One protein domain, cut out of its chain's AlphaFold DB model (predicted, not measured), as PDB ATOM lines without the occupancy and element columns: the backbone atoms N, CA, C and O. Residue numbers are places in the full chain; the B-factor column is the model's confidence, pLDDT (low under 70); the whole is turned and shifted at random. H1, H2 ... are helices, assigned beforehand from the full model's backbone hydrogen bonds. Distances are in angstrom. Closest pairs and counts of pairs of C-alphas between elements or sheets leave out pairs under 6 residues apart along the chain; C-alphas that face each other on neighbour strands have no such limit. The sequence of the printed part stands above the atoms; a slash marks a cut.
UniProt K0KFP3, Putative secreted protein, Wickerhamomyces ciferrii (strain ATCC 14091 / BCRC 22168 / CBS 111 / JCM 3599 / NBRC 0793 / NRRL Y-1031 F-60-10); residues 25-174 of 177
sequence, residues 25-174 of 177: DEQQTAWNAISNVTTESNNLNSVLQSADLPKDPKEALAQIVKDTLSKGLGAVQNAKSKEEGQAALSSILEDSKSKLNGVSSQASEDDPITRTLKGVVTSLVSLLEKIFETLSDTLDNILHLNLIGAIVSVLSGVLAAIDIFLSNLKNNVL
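Overview. This is residues 25 to 174 of the 177 residues of the protein "Putative secreted protein" of Wickerhamomyces ciferrii (strain ATCC 14091 / BCRC 22168 / CBS 111 / JCM 3599 / NBRC 0793 / NRRL Y-1031 F-60-10) (UniProt K0KFP3). Five side-by-side helices make an up-and-down bundle, each running against the one before: H3, H4 and H5 form one layer, H1 and H2 another. The printed part has 150 residues, class all helix. It is compact, radius of gyration of the C-alphas 15.8 A, spanning 52 by 25 by 19 A.

Arrangement. H1, residues 25 to 50, and H2, residues 55 to 78, form a hairpin; their closest C-alphas, of Asn 45 and Ala 62, are 5.4 A apart. H2 touches H4, residues 112 to 143, at a shallow tilt of 7 degrees, C-alphas of Val 76 and Leu 139 closest at 6.1 A. H3, residues 82 to 104, is apart from H5, residues 147 to 173. Every O i to N i+4 pair is within hydrogen-bond range in H1, H2 and H4, 18 of 19 in H3, 22 of 23 in H5.

Along the chain. Find H1's start at C-alpha 25, (-41.206, -31.515, 76.849), and H5's end at C-alpha 173, (-60.880, 3.083, 63.279).

Size, cuts and confidence. The printed part has no cut; 67 residues have pLDDT under 70.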
ATOM      1  N   ASP A  25     -39.787 -31.839  76.652       58.31
ATOM      2  CA  ASP A  25     -41.206 -31.515  76.849       58.31
ATOM      3  C   ASP A  25     -41.441 -30.009  77.048       58.31
ATOM      4  O   ASP A  25     -42.425 -29.453  76.550       58.31
ATOM      5  N   GLU A  26     -40.516 -29.315  77.715       57.28
ATOM      6  CA  GLU A  26     -40.544 -27.853  77.846       57.28
ATOM      7  C   GLU A  26     -40.308 -27.174  76.495       57.28
ATOM      8  O   GLU A  26     -41.016 -26.227  76.147       57.28
ATOM      9  N   GLN A  27     -39.385 -27.707  75.688       56.44
ATOM     10  CA  GLN A  27     -39.171 -27.270  74.304       56.44
ATOM     11  C   GLN A  27     -40.412 -27.511  73.441       56.44
ATOM     12  O   GLN A  27     -40.854 -26.610  72.732       56.44
ATOM     13  N   GLN A  28     -41.036 -28.685  73.540       58.78
ATOM     14  CA  GLN A  28     -42.246 -29.019  72.788       58.78
ATOM     15  C   GLN A  28     -43.444 -28.142  73.184       58.78
ATOM     16  O   GLN A  28     -44.216 -27.712  72.325       58.78
ATOM     17  N   THR A  29     -43.586 -27.822  74.469       58.59
ATOM     18  CA  THR A  29     -44.597 -26.873  74.959       58.59
ATOM     19  C   THR A  29     -44.349 -25.475  74.388       58.59
ATOM     20  O   THR A  29     -45.303 -24.781  74.024       58.59
ATOM     21  N   ALA A  30     -43.079 -25.095  74.208       55.09
ATOM     22  CA  ALA A  30     -42.715 -23.840  73.556       55.09
ATOM     23  C   ALA A  30     -43.138 -23.796  72.103       55.09
ATOM     24  O   ALA A  30     -43.718 -22.813  71.634       55.09
ATOM     25  N   TRP A  31     -42.915 -24.908  71.418       57.03
ATOM     26  CA  TRP A  31     -43.305 -25.070  70.033       57.03
ATOM     27  C   TRP A  31     -44.815 -25.030  69.837       57.03
ATOM     28  O   TRP A  31     -45.299 -24.362  68.921       57.03
ATOM     29  N   ASN A  32     -45.576 -25.655  70.731       59.41
ATOM     30  CA  ASN A  32     -47.035 -25.616  70.684       59.41
ATOM     31  C   ASN A  32     -47.576 -24.194  70.919       59.41
ATOM     32  O   ASN A  32     -48.535 -23.779  70.273       59.41
ATOM     33  N   ALA A  33     -46.935 -23.401  71.775       56.53
ATOM     34  CA  ALA A  33     -47.319 -22.009  71.989       56.53
ATOM     35  C   ALA A  33     -46.983 -21.089  70.810       56.53
ATOM     36  O   ALA A  33     -47.802 -20.257  70.424       56.53
ATOM     37  N   ILE A  34     -45.823 -21.285  70.185       55.88
ATOM     38  CA  ILE A  34     -45.473 -20.650  68.908       55.88
ATOM     39  C   ILE A  34     -46.509 -21.011  67.820       55.88
ATOM     40  O   ILE A  34     -46.915 -20.164  67.020       55.88
ATOM     41  N   SER A  35     -47.013 -22.247  67.823       53.53
ATOM     42  CA  SER A  35     -48.104 -22.680  66.943       53.53
ATOM     43  C   SER A  35     -49.433 -21.959  67.241       53.53
ATOM     44  O   SER A  35     -50.146 -21.564  66.315       53.53
ATOM     45  N   ASN A  36     -49.740 -21.667  68.509       59.06
ATOM     46  CA  ASN A  36     -50.913 -20.864  68.879       59.06
ATOM     47  C   ASN A  36     -50.824 -19.415  68.368       59.06
ATOM     48  O   ASN A  36     -51.822 -18.890  67.885       59.06
ATOM     49  N   VAL A  37     -49.636 -18.796  68.348       58.91
ATOM     50  CA  VAL A  37     -49.429 -17.478  67.701       58.91
ATOM     51  C   VAL A  37     -49.773 -17.527  66.208       58.91
ATOM     52  O   VAL A  37     -50.348 -16.588  65.660       58.91
ATOM     53  N   THR A  38     -49.481 -18.650  65.551       56.00
ATOM     54  CA  THR A  38     -49.855 -18.872  64.145       56.00
ATOM     55  C   THR A  38     -51.377 -18.970  63.975       56.00
ATOM     56  O   THR A  38     -51.925 -18.481  62.988       56.00
ATOM     57  N   THR A  39     -52.083 -19.560  64.941       58.59
ATOM     58  CA  THR A  39     -53.554 -19.624  64.944       58.59
ATOM     59  C   THR A  39     -54.169 -18.236  65.123       58.59
ATOM     60  O   THR A  39     -55.042 -17.838  64.351       58.59
ATOM     61  N   GLU A  40     -53.638 -17.445  66.049       61.50
ATOM     62  CA  GLU A  40     -54.113 -16.086  66.305       61.50
ATOM     63  C   GLU A  40     -53.800 -15.128  65.138       61.50
ATOM     64  O   GLU A  40     -54.603 -14.255  64.809       61.50
ATOM     65  N   SER A  41     -52.711 -15.372  64.398       59.81
ATOM     66  CA  SER A  41     -52.442 -14.731  63.101       59.81
ATOM     67  C   SER A  41     -53.556 -14.971  62.073       59.81
ATOM     68  O   SER A  41     -53.858 -14.081  61.274       59.81
ATOM     69  N   ASN A  42     -54.162 -16.162  62.054       60.34
ATOM     70  CA  ASN A  42     -55.258 -16.482  61.136       60.34
ATOM     71  C   ASN A  42     -56.572 -15.809  61.566       60.34
ATOM     72  O   ASN A  42     -57.350 -15.371  60.710       60.34
ATOM     73  N   ASN A  43     -56.793 -15.657  62.875       63.38
ATOM     74  CA  ASN A  43     -57.896 -14.856  63.411       63.38
ATOM     75  C   ASN A  43     -57.745 -13.386  63.001       63.38
ATOM     76  O   ASN A  43     -58.702 -12.771  62.531       63.38
ATOM     77  N   LEU A  44     -56.525 -12.848  63.061       65.44
ATOM     78  CA  LEU A  44     -56.234 -11.484  62.631       65.44
ATOM     79  C   LEU A  44     -56.499 -11.256  61.141       65.44
ATOM     80  O   LEU A  44     -57.101 -10.254  60.755       65.44
ATOM     81  N   ASN A  45     -56.107 -12.219  60.306       65.50
ATOM     82  CA  ASN A  45     -56.429 -12.218  58.885       65.50
ATOM     83  C   ASN A  45     -57.951 -12.203  58.654       65.50
ATOM     84  O   ASN A  45     -58.443 -11.445  57.824       65.50
ATOM     85  N   SER A  46     -58.713 -12.980  59.426       64.81
ATOM     86  CA  SER A  46     -60.181 -13.003  59.331       64.81
ATOM     87  C   SER A  46     -60.813 -11.661  59.723       64.81
ATOM     88  O   SER A  46     -61.767 -11.212  59.090       64.81
ATOM     89  N   VAL A  47     -60.246 -10.972  60.717       64.94
ATOM     90  CA  VAL A  47     -60.691  -9.634  61.138       64.94
ATOM     91  C   VAL A  47     -60.390  -8.594  60.063       64.94
ATOM     92  O   VAL A  47     -61.286  -7.837  59.688       64.94
ATOM     93  N   LEU A  48     -59.178  -8.596  59.502       66.50
ATOM     94  CA  LEU A  48     -58.834  -7.741  58.362       66.50
ATOM     95  C   LEU A  48     -59.741  -8.018  57.163       66.50
ATOM     96  O   LEU A  48     -60.175  -7.086  56.496       66.50
ATOM     97  N   GLN A  49     -60.095  -9.284  56.930       66.94
ATOM     98  CA  GLN A  49     -61.040  -9.683  55.892       66.94
ATOM     99  C   GLN A  49     -62.466  -9.165  56.142       66.94
ATOM    100  O   GLN A  49     -63.189  -8.941  55.171       66.94
ATOM    101  N   SER A  50     -62.858  -8.959  57.400       66.31
ATOM    102  CA  SER A  50     -64.168  -8.416  57.786       66.31
ATOM    103  C   SER A  50     -64.240  -6.884  57.799       66.31
ATOM    104  O   SER A  50     -65.337  -6.333  57.867       66.31
ATOM    105  N   ALA A  51     -63.094  -6.200  57.746       67.06
ATOM    106  CA  ALA A  51     -63.038  -4.745  57.702       67.06
ATOM    107  C   ALA A  51     -63.532  -4.223  56.345       67.06
ATOM    108  O   ALA A  51     -63.223  -4.798  55.297       67.06
ATOM    109  N   ASP A  52     -64.275  -3.114  56.374       70.44
ATOM    110  CA  ASP A  52     -64.804  -2.435  55.185       70.44
ATOM    111  C   ASP A  52     -63.690  -1.617  54.506       70.44
ATOM    112  O   ASP A  52     -63.630  -0.390  54.566       70.44
ATOM    113  N   LEU A  53     -62.710  -2.344  53.967       71.00
ATOM    114  CA  LEU A  53     -61.536  -1.823  53.280       71.00
ATOM    115  C   LEU A  53     -61.586  -2.197  51.794       71.00
ATOM    116  O   LEU A  53     -62.130  -3.250  51.443       71.00
ATOM    117  N   PRO A  54     -60.949  -1.406  50.911       72.06
ATOM    118  CA  PRO A  54     -60.820  -1.775  49.510       72.06
ATOM    119  C   PRO A  54     -60.091  -3.113  49.382       72.06
ATOM    120  O   PRO A  54     -59.170  -3.413  50.147       72.06
ATOM    121  N   LYS A  55     -60.508  -3.921  48.404       71.88
ATOM    122  CA  LYS A  55     -60.068  -5.312  48.254       71.88
ATOM    123  C   LYS A  55     -58.542  -5.447  48.149       71.88
ATOM    124  O   LYS A  55     -57.968  -6.240  48.891       71.88
ATOM    125  N   ASP A  56     -57.895  -4.639  47.308       76.56
ATOM    126  CA  ASP A  56     -56.455  -4.777  47.038       76.56
ATOM    127  C   ASP A  56     -55.580  -4.396  48.255       76.56
ATOM    128  O   ASP A  56     -54.737  -5.203  48.655       76.56
ATOM    129  N   PRO A  57     -55.799  -3.249  48.938       77.38
ATOM    130  CA  PRO A  57     -55.158  -2.960  50.219       77.38
ATOM    131  C   PRO A  57     -55.424  -4.032  51.273       77.38
ATOM    132  O   PRO A  57     -54.507  -4.425  51.987       77.38
ATOM    133  N   LYS A  58     -56.656  -4.541  51.373       74.50
ATOM    134  CA  LYS A  58     -57.024  -5.559  52.365       74.50
ATOM    135  C   LYS A  58     -56.215  -6.846  52.190       74.50
ATOM    136  O   LYS A  58     -55.683  -7.377  53.164       74.50
ATOM    137  N   GLU A  59     -56.099  -7.331  50.955       79.44
ATOM    138  CA  GLU A  59     -55.301  -8.514  50.618       79.44
ATOM    139  C   GLU A  59     -53.804  -8.274  50.866       79.44
ATOM    140  O   GLU A  59     -53.132  -9.132  51.441       79.44
ATOM    141  N   ALA A  60     -53.297  -7.082  50.532       83.19
ATOM    142  CA  ALA A  60     -51.911  -6.708  50.801       83.19
ATOM    143  C   ALA A  60     -51.592  -6.688  52.306       83.19
ATOM    144  O   ALA A  60     -50.593  -7.267  52.728       83.19
ATOM    145  N   LEU A  61     -52.450  -6.077  53.132       82.25
ATOM    146  CA  LEU A  61     -52.271  -6.038  54.589       82.25
ATOM    147  C   LEU A  61     -52.268  -7.442  55.195       82.25
ATOM    148  O   LEU A  61     -51.377  -7.772  55.978       82.25
ATOM    149  N   ALA A  62     -53.232  -8.276  54.805       79.88
ATOM    150  CA  ALA A  62     -53.319  -9.666  55.239       79.88
ATOM    151  C   ALA A  62     -52.041 -10.452  54.913       79.88
ATOM    152  O   ALA A  62     -51.493 -11.146  55.776       79.88
ATOM    153  N   GLN A  63     -51.542 -10.312  53.684       83.06
ATOM    154  CA  GLN A  63     -50.334 -10.992  53.239       83.06
ATOM    155  C   GLN A  63     -49.095 -10.496  53.994       83.06
ATOM    156  O   GLN A  63     -48.304 -11.314  54.460       83.06
ATOM    157  N   ILE A  64     -48.956  -9.178  54.187       84.38
ATOM    158  CA  ILE A  64     -47.835  -8.599  54.939       84.38
ATOM    159  C   ILE A  64     -47.825  -9.140  56.366       84.38
ATOM    160  O   ILE A  64     -46.791  -9.622  56.819       84.38
ATOM    161  N   VAL A  65     -48.959  -9.113  57.069       80.94
ATOM    162  CA  VAL A  65     -49.053  -9.614  58.450       80.94
ATOM    163  C   VAL A  65     -48.670 -11.092  58.520       80.94
ATOM    164  O   VAL A  65     -47.839 -11.470  59.345       80.94
ATOM    165  N   LYS A  66     -49.200 -11.919  57.613       79.25
ATOM    166  CA  LYS A  66     -48.892 -13.354  57.560       79.25
ATOM    167  C   LYS A  66     -47.406 -13.621  57.314       79.25
ATOM    168  O   LYS A  66     -46.794 -14.397  58.048       79.25
ATOM    169  N   ASP A  67     -46.816 -12.963  56.318       82.38
ATOM    170  CA  ASP A  67     -45.398 -13.131  55.989       82.38
ATOM    171  C   ASP A  67     -44.502 -12.655  57.132       82.38
ATOM    172  O   ASP A  67     -43.503 -13.298  57.452       82.38
ATOM    173  N   THR A  68     -44.880 -11.553  57.780       84.19
ATOM    174  CA  THR A  68     -44.161 -10.996  58.930       84.19
ATOM    175  C   THR A  68     -44.126 -11.981  60.084       84.19
ATOM    176  O   THR A  68     -43.061 -12.260  60.624       84.19
ATOM    177  N   LEU A  69     -45.282 -12.535  60.444       78.19
ATOM    178  CA  LEU A  69     -45.396 -13.463  61.561       78.19
ATOM    179  C   LEU A  69     -44.682 -14.778  61.254       78.19
ATOM    180  O   LEU A  69     -43.927 -15.266  62.089       78.19
ATOM    181  N   SER A  70     -44.813 -15.299  60.031       76.31
ATOM    182  CA  SER A  70     -44.081 -16.496  59.610       76.31
ATOM    183  C   SER A  70     -42.563 -16.294  59.667       76.31
ATOM    184  O   SER A  70     -41.847 -17.177  60.139       76.31
ATOM    185  N   LYS A  71     -42.059 -15.142  59.205       82.31
ATOM    186  CA  LYS A  71     -40.628 -14.816  59.255       82.31
ATOM    187  C   LYS A  71     -40.147 -14.573  60.680       82.31
ATOM    188  O   LYS A  71     -39.084 -15.070  61.031       82.31
ATOM    189  N   GLY A  72     -40.909 -13.840  61.491       78.94
ATOM    190  CA  GLY A  72     -40.568 -13.547  62.884       78.94
ATOM    191  C   GLY A  72     -40.479 -14.821  63.718       78.94
ATOM    192  O   GLY A  72     -39.488 -15.040  64.409       78.94
ATOM    193  N   LEU A  73     -41.453 -15.721  63.562       73.31
ATOM    194  CA  LEU A  73     -41.396 -17.052  64.159       73.31
ATOM    195  C   LEU A  73     -40.165 -17.811  63.672       73.31
ATOM    196  O   LEU A  73     -39.385 -18.264  64.501       73.31
ATOM    197  N   GLY A  74     -39.946 -17.882  62.352       71.19
ATOM    198  CA  GLY A  74     -38.768 -18.510  61.749       71.19
ATOM    199  C   GLY A  74     -37.435 -17.963  62.275       71.19
ATOM    200  O   GLY A  74     -36.498 -18.735  62.471       71.19
ATOM    201  N   ALA A  75     -37.347 -16.659  62.541       79.50
ATOM    202  CA  ALA A  75     -36.170 -16.022  63.124       79.50
ATOM    203  C   ALA A  75     -35.926 -16.492  64.562       79.50
ATOM    204  O   ALA A  75     -34.797 -16.841  64.890       79.50
ATOM    205  N   VAL A  76     -36.975 -16.593  65.387       73.19
ATOM    206  CA  VAL A  76     -36.866 -17.179  66.733       73.19
ATOM    207  C   VAL A  76     -36.427 -18.643  66.660       73.19
ATOM    208  O   VAL A  76     -35.595 -19.056  67.460       73.19
ATOM    209  N   GLN A  77     -36.921 -19.425  65.688       70.06
ATOM    210  CA  GLN A  77     -36.557 -20.848  65.593       70.06
ATOM    211  C   GLN A  77     -35.099 -21.081  65.214       70.06
ATOM    212  O   GLN A  77     -34.485 -22.040  65.673       70.06
ATOM    213  N   ASN A  78     -34.571 -20.237  64.333       71.62
ATOM    214  CA  ASN A  78     -33.243 -20.418  63.759       71.62
ATOM    215  C   ASN A  78     -32.159 -19.617  64.489       71.62
ATOM    216  O   ASN A  78     -30.984 -19.754  64.146       71.62
ATOM    217  N   ALA A  79     -32.532 -18.784  65.464       71.44
ATOM    218  CA  ALA A  79     -31.597 -17.966  66.221       71.44
ATOM    219  C   ALA A  79     -30.619 -18.842  67.013       71.44
ATOM    220  O   ALA A  79     -31.024 -19.674  67.825       71.44
ATOM    221  N   LYS A  80     -29.315 -18.632  66.797       72.19
ATOM    222  CA  LYS A  80     -28.255 -19.329  67.543       72.19
ATOM    223  C   LYS A  80     -27.741 -18.515  68.724       72.19
ATOM    224  O   LYS A  80     -27.130 -19.073  69.631       72.19
ATOM    225  N   SER A  81     -27.986 -17.207  68.713       75.69
ATOM    226  CA  SER A  81     -27.737 -16.303  69.832       75.69
ATOM    227  C   SER A  81     -28.847 -15.262  69.946       75.69
ATOM    228  O   SER A  81     -29.653 -15.070  69.028       75.69
ATOM    229  N   LYS A  82     -28.868 -14.570  71.087       76.94
ATOM    230  CA  LYS A  82     -29.831 -13.508  71.367       76.94
ATOM    231  C   LYS A  82     -29.655 -12.362  70.382       76.94
ATOM    232  O   LYS A  82     -30.631 -11.913  69.795       76.94
ATOM    233  N   GLU A  83     -28.416 -11.933  70.162       81.75
ATOM    234  CA  GLU A  83     -28.100 -10.827  69.262       81.75
ATOM    235  C   GLU A  83     -28.522 -11.139  67.822       81.75
ATOM    236  O   GLU A  83     -29.112 -10.286  67.164       81.75
ATOM    237  N   GLU A  84     -28.273 -12.364  67.343       80.38
ATOM    238  CA  GLU A  84     -28.658 -12.783  65.991       80.38
ATOM    239  C   GLU A  84     -30.183 -12.785  65.822       80.38
ATOM    240  O   GLU A  84     -30.708 -12.206  64.868       80.38
ATOM    241  N   GLY A  85     -30.910 -13.390  66.766       81.56
ATOM    242  CA  GLY A  85     -32.366 -13.448  66.689       81.56
ATOM    243  C   GLY A  85     -33.029 -12.080  66.882       81.56
ATOM    244  O   GLY A  85     -33.958 -11.755  66.145       81.56
ATOM    245  N   GLN A  86     -32.528 -11.233  67.787       84.81
ATOM    246  CA  GLN A  86     -33.036  -9.867  67.975       84.81
ATOM    247  C   GLN A  86     -32.779  -8.979  66.753       84.81
ATOM    248  O   GLN A  86     -33.663  -8.213  66.356       84.81
ATOM    249  N   ALA A  87     -31.610  -9.099  66.118       86.69
ATOM    250  CA  ALA A  87     -31.311  -8.385  64.880       86.69
ATOM    251  C   ALA A  87     -32.233  -8.831  63.734       86.69
ATOM    252  O   ALA A  87     -32.784  -7.990  63.020       86.69
ATOM    253  N   ALA A  88     -32.461 -10.142  63.592       86.00
ATOM    254  CA  ALA A  88     -33.374 -10.686  62.592       86.00
ATOM    255  C   ALA A  88     -34.820 -10.217  62.823       86.00
ATOM    256  O   ALA A  88     -35.465  -9.733  61.892       86.00
ATOM    257  N   LEU A  89     -35.312 -10.295  64.065       85.44
ATOM    258  CA  LEU A  89     -36.639  -9.806  64.445       85.44
ATOM    259  C   LEU A  89     -36.796  -8.312  64.142       85.44
ATOM    260  O   LEU A  89     -37.780  -7.920  63.518       85.44
ATOM    261  N   SER A  90     -35.814  -7.491  64.517       90.06
ATOM    262  CA  SER A  90     -35.845  -6.045  64.264       90.06
ATOM    263  C   SER A  90     -35.897  -5.732  62.769       90.06
ATOM    264  O   SER A  90     -36.732  -4.944  62.333       90.06
ATOM    265  N   SER A  91     -35.071  -6.407  61.963       93.06
ATOM    266  CA  SER A  91     -35.052  -6.227  60.507       93.06
ATOM    267  C   SER A  91     -36.378  -6.624  59.850       93.06
ATOM    268  O   SER A  91     -36.882  -5.905  58.987       93.06
ATOM    269  N   ILE A  92     -36.977  -7.740  60.280       90.56
ATOM    270  CA  ILE A  92     -38.285  -8.182  59.785       90.56
ATOM    271  C   ILE A  92     -39.365  -7.161  60.164       90.56
ATOM    272  O   ILE A  92     -40.174  -6.796  59.315       90.56
ATOM    273  N   LEU A  93     -39.368  -6.672  61.406       90.44
ATOM    274  CA  LEU A  93     -40.336  -5.678  61.863       90.44
ATOM    275  C   LEU A  93     -40.235  -4.372  61.060       90.44
ATOM    276  O   LEU A  93     -41.263  -3.823  60.665       90.44
ATOM    277  N   GLU A  94     -39.025  -3.878  60.795       92.50
ATOM    278  CA  GLU A  94     -38.811  -2.669  59.988       92.50
ATOM    279  C   GLU A  94     -39.282  -2.835  58.536       92.50
ATOM    280  O   GLU A  94     -39.993  -1.964  58.022       92.50
ATOM    281  N   ASP A  95     -38.961  -3.962  57.889       92.81
ATOM    282  CA  ASP A  95     -39.446  -4.291  56.538       92.81
ATOM    283  C   ASP A  95     -40.982  -4.302  56.496       92.81
ATOM    284  O   ASP A  95     -41.609  -3.708  55.614       92.81
ATOM    285  N   SER A  96     -41.609  -4.909  57.499       89.19
ATOM    286  CA  SER A  96     -43.063  -4.988  57.605       89.19
ATOM    287  C   SER A  96     -43.717  -3.635  57.850       89.19
ATOM    288  O   SER A  96     -44.711  -3.325  57.195       89.19
ATOM    289  N   LYS A  97     -43.150  -2.793  58.723       90.38
ATOM    290  CA  LYS A  97     -43.619  -1.411  58.921       90.38
ATOM    291  C   LYS A  97     -43.559  -0.617  57.623       90.38
ATOM    292  O   LYS A  97     -44.524   0.060  57.274       90.38
ATOM    293  N   SER A  98     -42.453  -0.731  56.887       91.69
ATOM    294  CA  SER A  98     -42.281  -0.069  55.593       91.69
ATOM    295  C   SER A  98     -43.358  -0.502  54.593       91.69
ATOM    296  O   SER A  98     -44.046   0.338  54.006       91.69
ATOM    297  N   LYS A  99     -43.595  -1.814  54.472       90.12
ATOM    298  CA  LYS A  99     -44.626  -2.375  53.586       90.12
ATOM    299  C   LYS A  99     -46.039  -1.951  53.978       90.12
ATOM    300  O   LYS A  99     -46.793  -1.522  53.110       90.12
ATOM    301  N   LEU A 100     -46.390  -2.025  55.264       87.38
ATOM    302  CA  LEU A 100     -47.703  -1.603  55.766       87.38
ATOM    303  C   LEU A 100     -47.957  -0.115  55.489       87.38
ATOM    304  O   LEU A 100     -49.007   0.246  54.957       87.38
ATOM    305  N   ASN A 101     -46.977   0.745  55.770       86.94
ATOM    306  CA  ASN A 101     -47.080   2.176  55.486       86.94
ATOM    307  C   ASN A 101     -47.227   2.446  53.980       86.94
ATOM    308  O   ASN A 101     -48.040   3.287  53.581       86.94
ATOM    309  N   GLY A 102     -46.517   1.686  53.141       86.62
ATOM    310  CA  GLY A 102     -46.629   1.745  51.684       86.62
ATOM    311  C   GLY A 102     -48.032   1.426  51.154       86.62
ATOM    312  O   GLY A 102     -48.474   2.084  50.214       86.62
ATOM    313  N   VAL A 103     -48.774   0.509  51.793       84.06
ATOM    314  CA  VAL A 103     -50.168   0.191  51.415       84.06
ATOM    315  C   VAL A 103     -51.096   1.395  51.604       84.06
ATOM    316  O   VAL A 103     -51.978   1.632  50.783       84.06
ATOM    317  N   SER A 104     -50.888   2.195  52.652       77.88
ATOM    318  CA  SER A 104     -51.711   3.389  52.911       77.88
ATOM    319  C   SER A 104     -51.257   4.650  52.169       77.88
ATOM    320  O   SER A 104     -52.037   5.589  52.023       77.88
ATOM    321  N   SER A 105     -50.012   4.678  51.684       72.94
ATOM    322  CA  SER A 105     -49.415   5.839  51.004       72.94
ATOM    323  C   SER A 105     -49.896   6.011  49.560       72.94
ATOM    324  O   SER A 105     -49.647   7.044  48.947       72.94
ATOM    325  N   GLN A 106     -50.593   5.013  49.011       64.62
ATOM    326  CA  GLN A 106     -51.155   5.055  47.657       64.62
ATOM    327  C   GLN A 106     -52.551   5.699  47.588       64.62
ATOM    328  O   GLN A 106     -53.100   5.832  46.498       64.62
ATOM    329  N   ALA A 107     -53.131   6.100  48.722       60.75
ATOM    330  CA  ALA A 107     -54.516   6.551  48.803       60.75
ATOM    331  C   ALA A 107     -54.627   8.034  49.220       60.75
ATOM    332  O   ALA A 107     -53.850   8.528  50.037       60.75
ATOM    333  N   SER A 108     -55.597   8.758  48.649       59.34
ATOM    334  CA  SER A 108     -55.825  10.192  48.904       59.34
ATOM    335  C   SER A 108     -56.330  10.454  50.329       59.34
ATOM    336  O   SER A 108     -57.253   9.781  50.784       59.34
ATOM    337  N   GLU A 109     -55.763  11.448  51.025       60.47
ATOM    338  CA  GLU A 109     -55.988  11.693  52.467       60.47
ATOM    339  C   GLU A 109     -57.423  12.092  52.856       60.47
ATOM    340  O   GLU A 109     -57.810  11.916  54.014       60.47
ATOM    341  N   ASP A 110     -58.213  12.583  51.899       63.44
ATOM    342  CA  ASP A 110     -59.561  13.113  52.138       63.44
ATOM    343  C   ASP A 110     -60.682  12.064  52.050       63.44
ATOM    344  O   ASP A 110     -61.824  12.354  52.410       63.44
ATOM    345  N   ASP A 111     -60.378  10.832  51.631       71.31
ATOM    346  CA  ASP A 111     -61.372   9.759  51.561       71.31
ATOM    347  C   ASP A 111     -61.545   9.081  52.946       71.31
ATOM    348  O   ASP A 111     -60.560   8.621  53.540       71.31
ATOM    349  N   PRO A 112     -62.773   8.984  53.501       68.75
ATOM    350  CA  PRO A 112     -63.040   8.241  54.737       68.75
ATOM    351  C   PRO A 112     -62.557   6.781  54.697       68.75
ATOM    352  O   PRO A 112     -62.149   6.240  55.730       68.75
ATOM    353  N   ILE A 113     -62.523   6.156  53.519       71.69
ATOM    354  CA  ILE A 113     -61.973   4.814  53.317       71.69
ATOM    355  C   ILE A 113     -60.447   4.828  53.490       71.69
ATOM    356  O   ILE A 113     -59.897   3.958  54.167       71.69
ATOM    357  N   THR A 114     -59.752   5.850  52.981       74.56
ATOM    358  CA  THR A 114     -58.305   6.036  53.202       74.56
ATOM    359  C   THR A 114     -57.980   6.286  54.669       74.56
ATOM    360  O   THR A 114     -56.998   5.751  55.185       74.56
ATOM    361  N   ARG A 115     -58.800   7.077  55.370       74.31
ATOM    362  CA  ARG A 115     -58.624   7.322  56.810       74.31
ATOM    363  C   ARG A 115     -58.763   6.028  57.611       74.31
ATOM    364  O   ARG A 115     -57.939   5.761  58.485       74.31
ATOM    365  N   THR A 116     -59.748   5.205  57.258       76.12
ATOM    366  CA  THR A 116     -59.950   3.871  57.840       76.12
ATOM    367  C   THR A 116     -58.751   2.969  57.542       76.12
ATOM    368  O   THR A 116     -58.187   2.375  58.457       76.12
ATOM    369  N   LEU A 117     -58.276   2.935  56.291       79.12
ATOM    370  CA  LEU A 117     -57.103   2.158  55.884       79.12
ATOM    371  C   LEU A 117     -55.836   2.559  56.651       79.12
ATOM    372  O   LEU A 117     -55.129   1.688  57.154       79.12
ATOM    373  N   LYS A 118     -55.566   3.863  56.789       79.12
ATOM    374  CA  LYS A 118     -54.449   4.382  57.597       79.12
ATOM    375  C   LYS A 118     -54.580   3.959  59.059       79.12
ATOM    376  O   LYS A 118     -53.610   3.471  59.630       79.12
ATOM    377  N   GLY A 119     -55.773   4.067  59.648       78.00
ATOM    378  CA  GLY A 119     -56.027   3.623  61.022       78.00
ATOM    379  C   GLY A 119     -55.798   2.121  61.221       78.00
ATOM    380  O   GLY A 119     -55.214   1.711  62.228       78.00
ATOM    381  N   VAL A 120     -56.183   1.296  60.241       78.25
ATOM    382  CA  VAL A 120     -55.895  -0.144  60.248       78.25
ATOM    383  C   VAL A 120     -54.394  -0.395  60.131       78.25
ATOM    384  O   VAL A 120     -53.859  -1.169  60.917       78.25
ATOM    385  N   VAL A 121     -53.697   0.287  59.220       83.75
ATOM    386  CA  VAL A 121     -52.236   0.188  59.061       83.75
ATOM    387  C   VAL A 121     -51.505   0.552  60.349       83.75
ATOM    388  O   VAL A 121     -50.667  -0.224  60.803       83.75
ATOM    389  N   THR A 122     -51.855   1.665  60.994       82.19
ATOM    390  CA  THR A 122     -51.273   2.056  62.285       82.19
ATOM    391  C   THR A 122     -51.546   1.007  63.362       82.19
ATOM    392  O   THR A 122     -50.631   0.611  64.081       82.19
ATOM    393  N   SER A 123     -52.778   0.500  63.438       77.12
ATOM    394  CA  SER A 123     -53.143  -0.539  64.408       77.12
ATOM    395  C   SER A 123     -52.370  -1.842  64.172       77.12
ATOM    396  O   SER A 123     -51.947  -2.486  65.130       77.12
ATOM    397  N   LEU A 124     -52.141  -2.211  62.908       81.00
ATOM    398  CA  LEU A 124     -51.328  -3.365  62.528       81.00
ATOM    399  C   LEU A 124     -49.850  -3.170  62.857       81.00
ATOM    400  O   LEU A 124     -49.217  -4.104  63.338       81.00
ATOM    401  N   VAL A 125     -49.302  -1.972  62.646       83.94
ATOM    402  CA  VAL A 125     -47.926  -1.654  63.046       83.94
ATOM    403  C   VAL A 125     -47.761  -1.827  64.555       83.94
ATOM    404  O   VAL A 125     -46.868  -2.556  64.976       83.94
ATOM    405  N   SER A 126     -48.653  -1.248  65.362       78.38
ATOM    406  CA  SER A 126     -48.592  -1.379  66.824       78.38
ATOM    407  C   SER A 126     -48.784  -2.814  67.309       78.38
ATOM    408  O   SER A 126     -48.180  -3.230  68.297       78.38
ATOM    409  N   LEU A 127     -49.623  -3.592  66.625       77.19
ATOM    410  CA  LEU A 127     -49.763  -5.017  66.894       77.19
ATOM    411  C   LEU A 127     -48.449  -5.760  66.621       77.19
ATOM    412  O   LEU A 127     -47.993  -6.515  67.474       77.19
ATOM    413  N   LEU A 128     -47.848  -5.558  65.445       78.94
ATOM    414  CA  LEU A 128     -46.599  -6.222  65.077       78.94
ATOM    415  C   LEU A 128     -45.457  -5.827  66.013       78.94
ATOM    416  O   LEU A 128     -44.681  -6.694  66.391       78.94
ATOM    417  N   GLU A 129     -45.382  -4.566  66.444       83.31
ATOM    418  CA  GLU A 129     -44.419  -4.122  67.460       83.31
ATOM    419  C   GLU A 129     -44.549  -4.933  68.749       83.31
ATOM    420  O   GLU A 129     -43.564  -5.508  69.199       83.31
ATOM    421  N   LYS A 130     -45.767  -5.063  69.286       75.75
ATOM    422  CA  LYS A 130     -46.017  -5.835  70.512       75.75
ATOM    423  C   LYS A 130     -45.725  -7.318  70.348       75.75
ATOM    424  O   LYS A 130     -45.178  -7.944  71.254       75.75
ATOM    425  N   ILE A 131     -46.084  -7.896  69.201       75.19
ATOM    426  CA  ILE A 131     -45.771  -9.298  68.914       75.19
ATOM    427  C   ILE A 131     -44.254  -9.487  68.849       75.19
ATOM    428  O   ILE A 131     -43.743 -10.444  69.415       75.19
ATOM    429  N   PHE A 132     -43.519  -8.590  68.198       79.94
ATOM    430  CA  PHE A 132     -42.070  -8.716  68.046       79.94
ATOM    431  C   PHE A 132     -41.307  -8.425  69.336       79.94
ATOM    432  O   PHE A 132     -40.314  -9.095  69.602       79.94
ATOM    433  N   GLU A 133     -41.794  -7.501  70.162       80.00
ATOM    434  CA  GLU A 133     -41.334  -7.306  71.539       80.00
ATOM    435  C   GLU A 133     -41.504  -8.605  72.333       80.00
ATOM    436  O   GLU A 133     -40.538  -9.151  72.859       80.00
ATOM    437  N   THR A 134     -42.696  -9.199  72.263       73.69
ATOM    438  CA  THR A 134     -42.990 -10.488  72.894       73.69
ATOM    439  C   THR A 134     -42.076 -11.608  72.375       73.69
ATOM    440  O   THR A 134     -41.553 -12.395  73.162       73.69
ATOM    441  N   LEU A 135     -41.843 -11.699  71.060       75.50
ATOM    442  CA  LEU A 135     -40.935 -12.687  70.463       75.50
ATOM    443  C   LEU A 135     -39.476 -12.459  70.880       75.50
ATOM    444  O   LEU A 135     -38.755 -13.430  71.094       75.50
ATOM    445  N   SER A 136     -39.047 -11.206  71.027       76.69
ATOM    446  CA  SER A 136     -37.715 -10.848  71.521       76.69
ATOM    447  C   SER A 136     -37.536 -11.243  72.988       76.69
ATOM    448  O   SER A 136     -36.539 -11.880  73.327       76.69
ATOM    449  N   ASP A 137     -38.516 -10.951  73.845       74.44
ATOM    450  CA  ASP A 137     -38.510 -11.368  75.253       74.44
ATOM    451  C   ASP A 137     -38.519 -12.892  75.380       74.44
ATOM    452  O   ASP A 137     -37.906 -13.487  76.264       74.44
ATOM    453  N   THR A 138     -39.203 -13.552  74.455       70.31
ATOM    454  CA  THR A 138     -39.262 -15.009  74.391       70.31
ATOM    455  C   THR A 138     -37.938 -15.598  73.969       70.31
ATOM    456  O   THR A 138     -37.486 -16.548  74.592       70.31
ATOM    457  N   LEU A 139     -37.295 -15.036  72.949       72.56
ATOM    458  CA  LEU A 139     -35.953 -15.428  72.549       72.56
ATOM    459  C   LEU A 139     -34.975 -15.286  73.724       72.56
ATOM    460  O   LEU A 139     -34.195 -16.201  73.978       72.56
ATOM    461  N   ASP A 140     -35.062 -14.186  74.475       71.75
ATOM    462  CA  ASP A 140     -34.246 -13.956  75.669       71.75
ATOM    463  C   ASP A 140     -34.501 -15.022  76.746       71.75
ATOM    464  O   ASP A 140     -33.573 -15.638  77.267       71.75
ATOM    465  N   ASN A 141     -35.770 -15.321  77.028       66.75
ATOM    466  CA  ASN A 141     -36.157 -16.318  78.026       66.75
ATOM    467  C   ASN A 141     -35.871 -17.772  77.589       66.75
ATOM    468  O   ASN A 141     -35.551 -18.610  78.435       66.75
ATOM    469  N   ILE A 142     -35.957 -18.080  76.288       65.06
ATOM    470  CA  ILE A 142     -35.600 -19.387  75.714       65.06
ATOM    471  C   ILE A 142     -34.093 -19.614  75.850       65.06
ATOM    472  O   ILE A 142     -33.671 -20.671  76.321       65.06
ATOM    473  N   LEU A 143     -33.281 -18.620  75.483       65.81
ATOM    474  CA  LEU A 143     -31.823 -18.712  75.565       65.81
ATOM    475  C   LEU A 143     -31.314 -18.697  77.014       65.81
ATOM    476  O   LEU A 143     -30.288 -19.309  77.302       65.81
ATOM    477  N   HIS A 144     -32.048 -18.069  77.938       63.28
ATOM    478  CA  HIS A 144     -31.745 -18.063  79.373       63.28
ATOM    479  C   HIS A 144     -32.349 -19.232  80.177       63.28
ATOM    480  O   HIS A 144     -32.262 -19.221  81.404       63.28
ATOM    481  N   LEU A 145     -32.879 -20.277  79.521       57.41
ATOM    482  CA  LEU A 145     -33.319 -21.543  80.141       57.41
ATOM    483  C   LEU A 145     -34.602 -21.475  80.994       57.41
ATOM    484  O   LEU A 145     -34.875 -22.396  81.761       57.41
ATOM    485  N   ASN A 146     -35.447 -20.451  80.823       54.50
ATOM    486  CA  ASN A 146     -36.764 -20.374  81.472       54.50
ATOM    487  C   ASN A 146     -37.900 -20.551  80.455       54.50
ATOM    488  O   ASN A 146     -38.725 -19.656  80.244       54.50
ATOM    489  N   LEU A 147     -37.922 -21.714  79.793       58.16
ATOM    490  CA  LEU A 147     -38.823 -21.972  78.667       58.16
ATOM    491  C   LEU A 147     -40.297 -21.792  79.034       58.16
ATOM    492  O   LEU A 147     -41.010 -21.113  78.311       58.16
ATOM    493  N   ILE A 148     -40.758 -22.309  80.173       44.59
ATOM    494  CA  ILE A 148     -42.176 -22.208  80.563       44.59
ATOM    495  C   ILE A 148     -42.600 -20.743  80.776       44.59
ATOM    496  O   ILE A 148     -43.674 -20.341  80.325       44.59
ATOM    497  N   GLY A 149     -41.747 -19.921  81.398       52.19
ATOM    498  CA  GLY A 149     -42.006 -18.489  81.591       52.19
ATOM    499  C   GLY A 149     -42.034 -17.709  80.274       52.19
ATOM    500  O   GLY A 149     -42.941 -16.904  80.060       52.19
ATOM    501  N   ALA A 150     -41.098 -18.013  79.365       56.31
ATOM    502  CA  ALA A 150     -41.042 -17.446  78.017       56.31
ATOM    503  C   ALA A 150     -42.373 -17.638  77.285       56.31
ATOM    504  O   ALA A 150     -42.955 -16.705  76.748       56.31
ATOM    505  N   ILE A 151     -42.882 -18.863  77.328       52.66
ATOM    506  CA  ILE A 151     -44.041 -19.326  76.569       52.66
ATOM    507  C   ILE A 151     -45.349 -18.716  77.064       52.66
ATOM    508  O   ILE A 151     -46.186 -18.290  76.266       52.66
ATOM    509  N   VAL A 152     -45.538 -18.671  78.382       51.84
ATOM    510  CA  VAL A 152     -46.722 -18.048  78.982       51.84
ATOM    511  C   VAL A 152     -46.714 -16.540  78.714       51.84
ATOM    512  O   VAL A 152     -47.774 -15.963  78.454       51.84
ATOM    513  N   SER A 153     -45.528 -15.920  78.684       54.88
ATOM    514  CA  SER A 153     -45.345 -14.534  78.248       54.88
ATOM    515  C   SER A 153     -45.679 -14.348  76.763       54.88
ATOM    516  O   SER A 153     -46.368 -13.384  76.434       54.88
ATOM    517  N   VAL A 154     -45.310 -15.294  75.878       60.00
ATOM    518  CA  VAL A 154     -45.719 -15.281  74.455       60.00
ATOM    519  C   VAL A 154     -47.225 -15.229  74.316       60.00
ATOM    520  O   VAL A 154     -47.766 -14.330  73.681       60.00
ATOM    521  N   LEU A 155     -47.905 -16.227  74.880       56.41
ATOM    522  CA  LEU A 155     -49.346 -16.378  74.724       56.41
ATOM    523  C   LEU A 155     -50.076 -15.164  75.284       56.41
ATOM    524  O   LEU A 155     -50.940 -14.614  74.609       56.41
ATOM    525  N   SER A 156     -49.687 -14.708  76.473       57.28
ATOM    526  CA  SER A 156     -50.317 -13.555  77.117       57.28
ATOM    527  C   SER A 156     -50.037 -12.256  76.360       57.28
ATOM    528  O   SER A 156     -50.954 -11.465  76.165       57.28
ATOM    529  N   GLY A 157     -48.803 -12.051  75.890       61.75
ATOM    530  CA  GLY A 157     -48.403 -10.868  75.128       61.75
ATOM    531  C   GLY A 157     -49.086 -10.792  73.767       61.75
ATOM    532  O   GLY A 157     -49.645  -9.755  73.414       61.75
ATOM    533  N   VAL A 158     -49.137 -11.907  73.032       61.34
ATOM    534  CA  VAL A 158     -49.818 -11.986  71.732       61.34
ATOM    535  C   VAL A 158     -51.331 -11.841  71.892       61.34
ATOM    536  O   VAL A 158     -51.928 -11.036  71.182       61.34
ATOM    537  N   LEU A 159     -51.959 -12.535  72.847       62.47
ATOM    538  CA  LEU A 159     -53.396 -12.391  73.116       62.47
ATOM    539  C   LEU A 159     -53.748 -10.963  73.548       62.47
ATOM    540  O   LEU A 159     -54.699 -10.390  73.024       62.47
ATOM    541  N   ALA A 160     -52.955 -10.347  74.430       65.56
ATOM    542  CA  ALA A 160     -53.159  -8.958  74.838       65.56
ATOM    543  C   ALA A 160     -52.967  -7.983  73.668       65.56
ATOM    544  O   ALA A 160     -53.726  -7.026  73.524       65.56
ATOM    545  N   ALA A 161     -51.979  -8.215  72.801       60.94
ATOM    546  CA  ALA A 161     -51.760  -7.388  71.620       60.94
ATOM    547  C   ALA A 161     -52.948  -7.468  70.646       60.94
ATOM    548  O   ALA A 161     -53.360  -6.446  70.094       60.94
ATOM    549  N   ILE A 162     -53.535  -8.655  70.494       62.44
ATOM    550  CA  ILE A 162     -54.704  -8.899  69.643       62.44
ATOM    551  C   ILE A 162     -55.971  -8.306  70.253       62.44
ATOM    552  O   ILE A 162     -56.737  -7.660  69.541       62.44
ATOM    553  N   ASP A 163     -56.165  -8.425  71.562       62.31
ATOM    554  CA  ASP A 163     -57.305  -7.822  72.256       62.31
ATOM    555  C   ASP A 163     -57.258  -6.282  72.194       62.31
ATOM    556  O   ASP A 163     -58.257  -5.610  71.914       62.31
ATOM    557  N   ILE A 164     -56.058  -5.703  72.323       64.69
ATOM    558  CA  ILE A 164     -55.829  -4.264  72.127       64.69
ATOM    559  C   ILE A 164     -56.076  -3.860  70.668       64.69
ATOM    560  O   ILE A 164     -56.676  -2.814  70.419       64.69
ATOM    561  N   PHE A 165     -55.656  -4.675  69.698       68.19
ATOM    562  CA  PHE A 165     -55.924  -4.434  68.279       68.19
ATOM    563  C   PHE A 165     -57.427  -4.437  67.975       68.19
ATOM    564  O   PHE A 165     -57.924  -3.498  67.357       68.19
ATOM    565  N   LEU A 166     -58.166  -5.437  68.463       65.94
ATOM    566  CA  LEU A 166     -59.618  -5.535  68.302       65.94
ATOM    567  C   LEU A 166     -60.349  -4.363  68.962       65.94
ATOM    568  O   LEU A 166     -61.270  -3.793  68.372       65.94
ATOM    569  N   SER A 167     -59.908  -3.970  70.158       69.12
ATOM    570  CA  SER A 167     -60.436  -2.805  70.867       69.12
ATOM    571  C   SER A 167     -60.170  -1.506  70.100       69.12
ATOM    572  O   SER A 167     -61.075  -0.689  69.947       69.12
ATOM    573  N   ASN A 168     -58.970  -1.323  69.547       67.75
ATOM    574  CA  ASN A 168     -58.630  -0.142  68.748       67.75
ATOM    575  C   ASN A 168     -59.409  -0.078  67.431       67.75
ATOM    576  O   ASN A 168     -59.890   0.991  67.059       67.75
ATOM    577  N   LEU A 169     -59.593  -1.214  66.757       68.94
ATOM    578  CA  LEU A 169     -60.392  -1.296  65.534       68.94
ATOM    579  C   LEU A 169     -61.848  -0.891  65.777       68.94
ATOM    580  O   LEU A 169     -62.392  -0.086  65.022       68.94
ATOM    581  N   LYS A 170     -62.459  -1.416  66.847       65.12
ATOM    582  CA  LYS A 170     -63.845  -1.101  67.218       65.12
ATOM    583  C   LYS A 170     -64.041   0.341  67.670       65.12
ATOM    584  O   LYS A 170     -65.075   0.918  67.359       65.12
ATOM    585  N   ASN A 171     -63.092   0.894  68.423       67.00
ATOM    586  CA  ASN A 171     -63.300   2.170  69.110       67.00
ATOM    587  C   ASN A 171     -62.785   3.383  68.328       67.00
ATOM    588  O   ASN A 171     -63.306   4.477  68.518       67.00
ATOM    589  N   ASN A 172     -61.768   3.210  67.476       61.62
ATOM    590  CA  ASN A 172     -61.007   4.339  66.927       61.62
ATOM    591  C   ASN A 172     -60.872   4.342  65.399       61.62
ATOM    592  O   ASN A 172     -60.430   5.348  64.845       61.62
ATOM    593  N   VAL A 173     -61.192   3.240  64.712       63.91
ATOM    594  CA  VAL A 173     -60.880   3.083  63.279       63.91
ATOM    595  C   VAL A 173     -62.115   2.808  62.431       63.91
ATOM    596  O   VAL A 173     -62.251   3.403  61.366       63.91
ATOM    597  N   LEU A 174     -63.019   1.932  62.872       60.75
ATOM    598  CA  LEU A 174     -64.246   1.659  62.129       60.75
ATOM    599  C   LEU A 174     -65.289   2.756  62.399       60.75
ATOM    600  O   LEU A 174     -65.504   3.106  63.562       60.75
TER     601      LEU A 174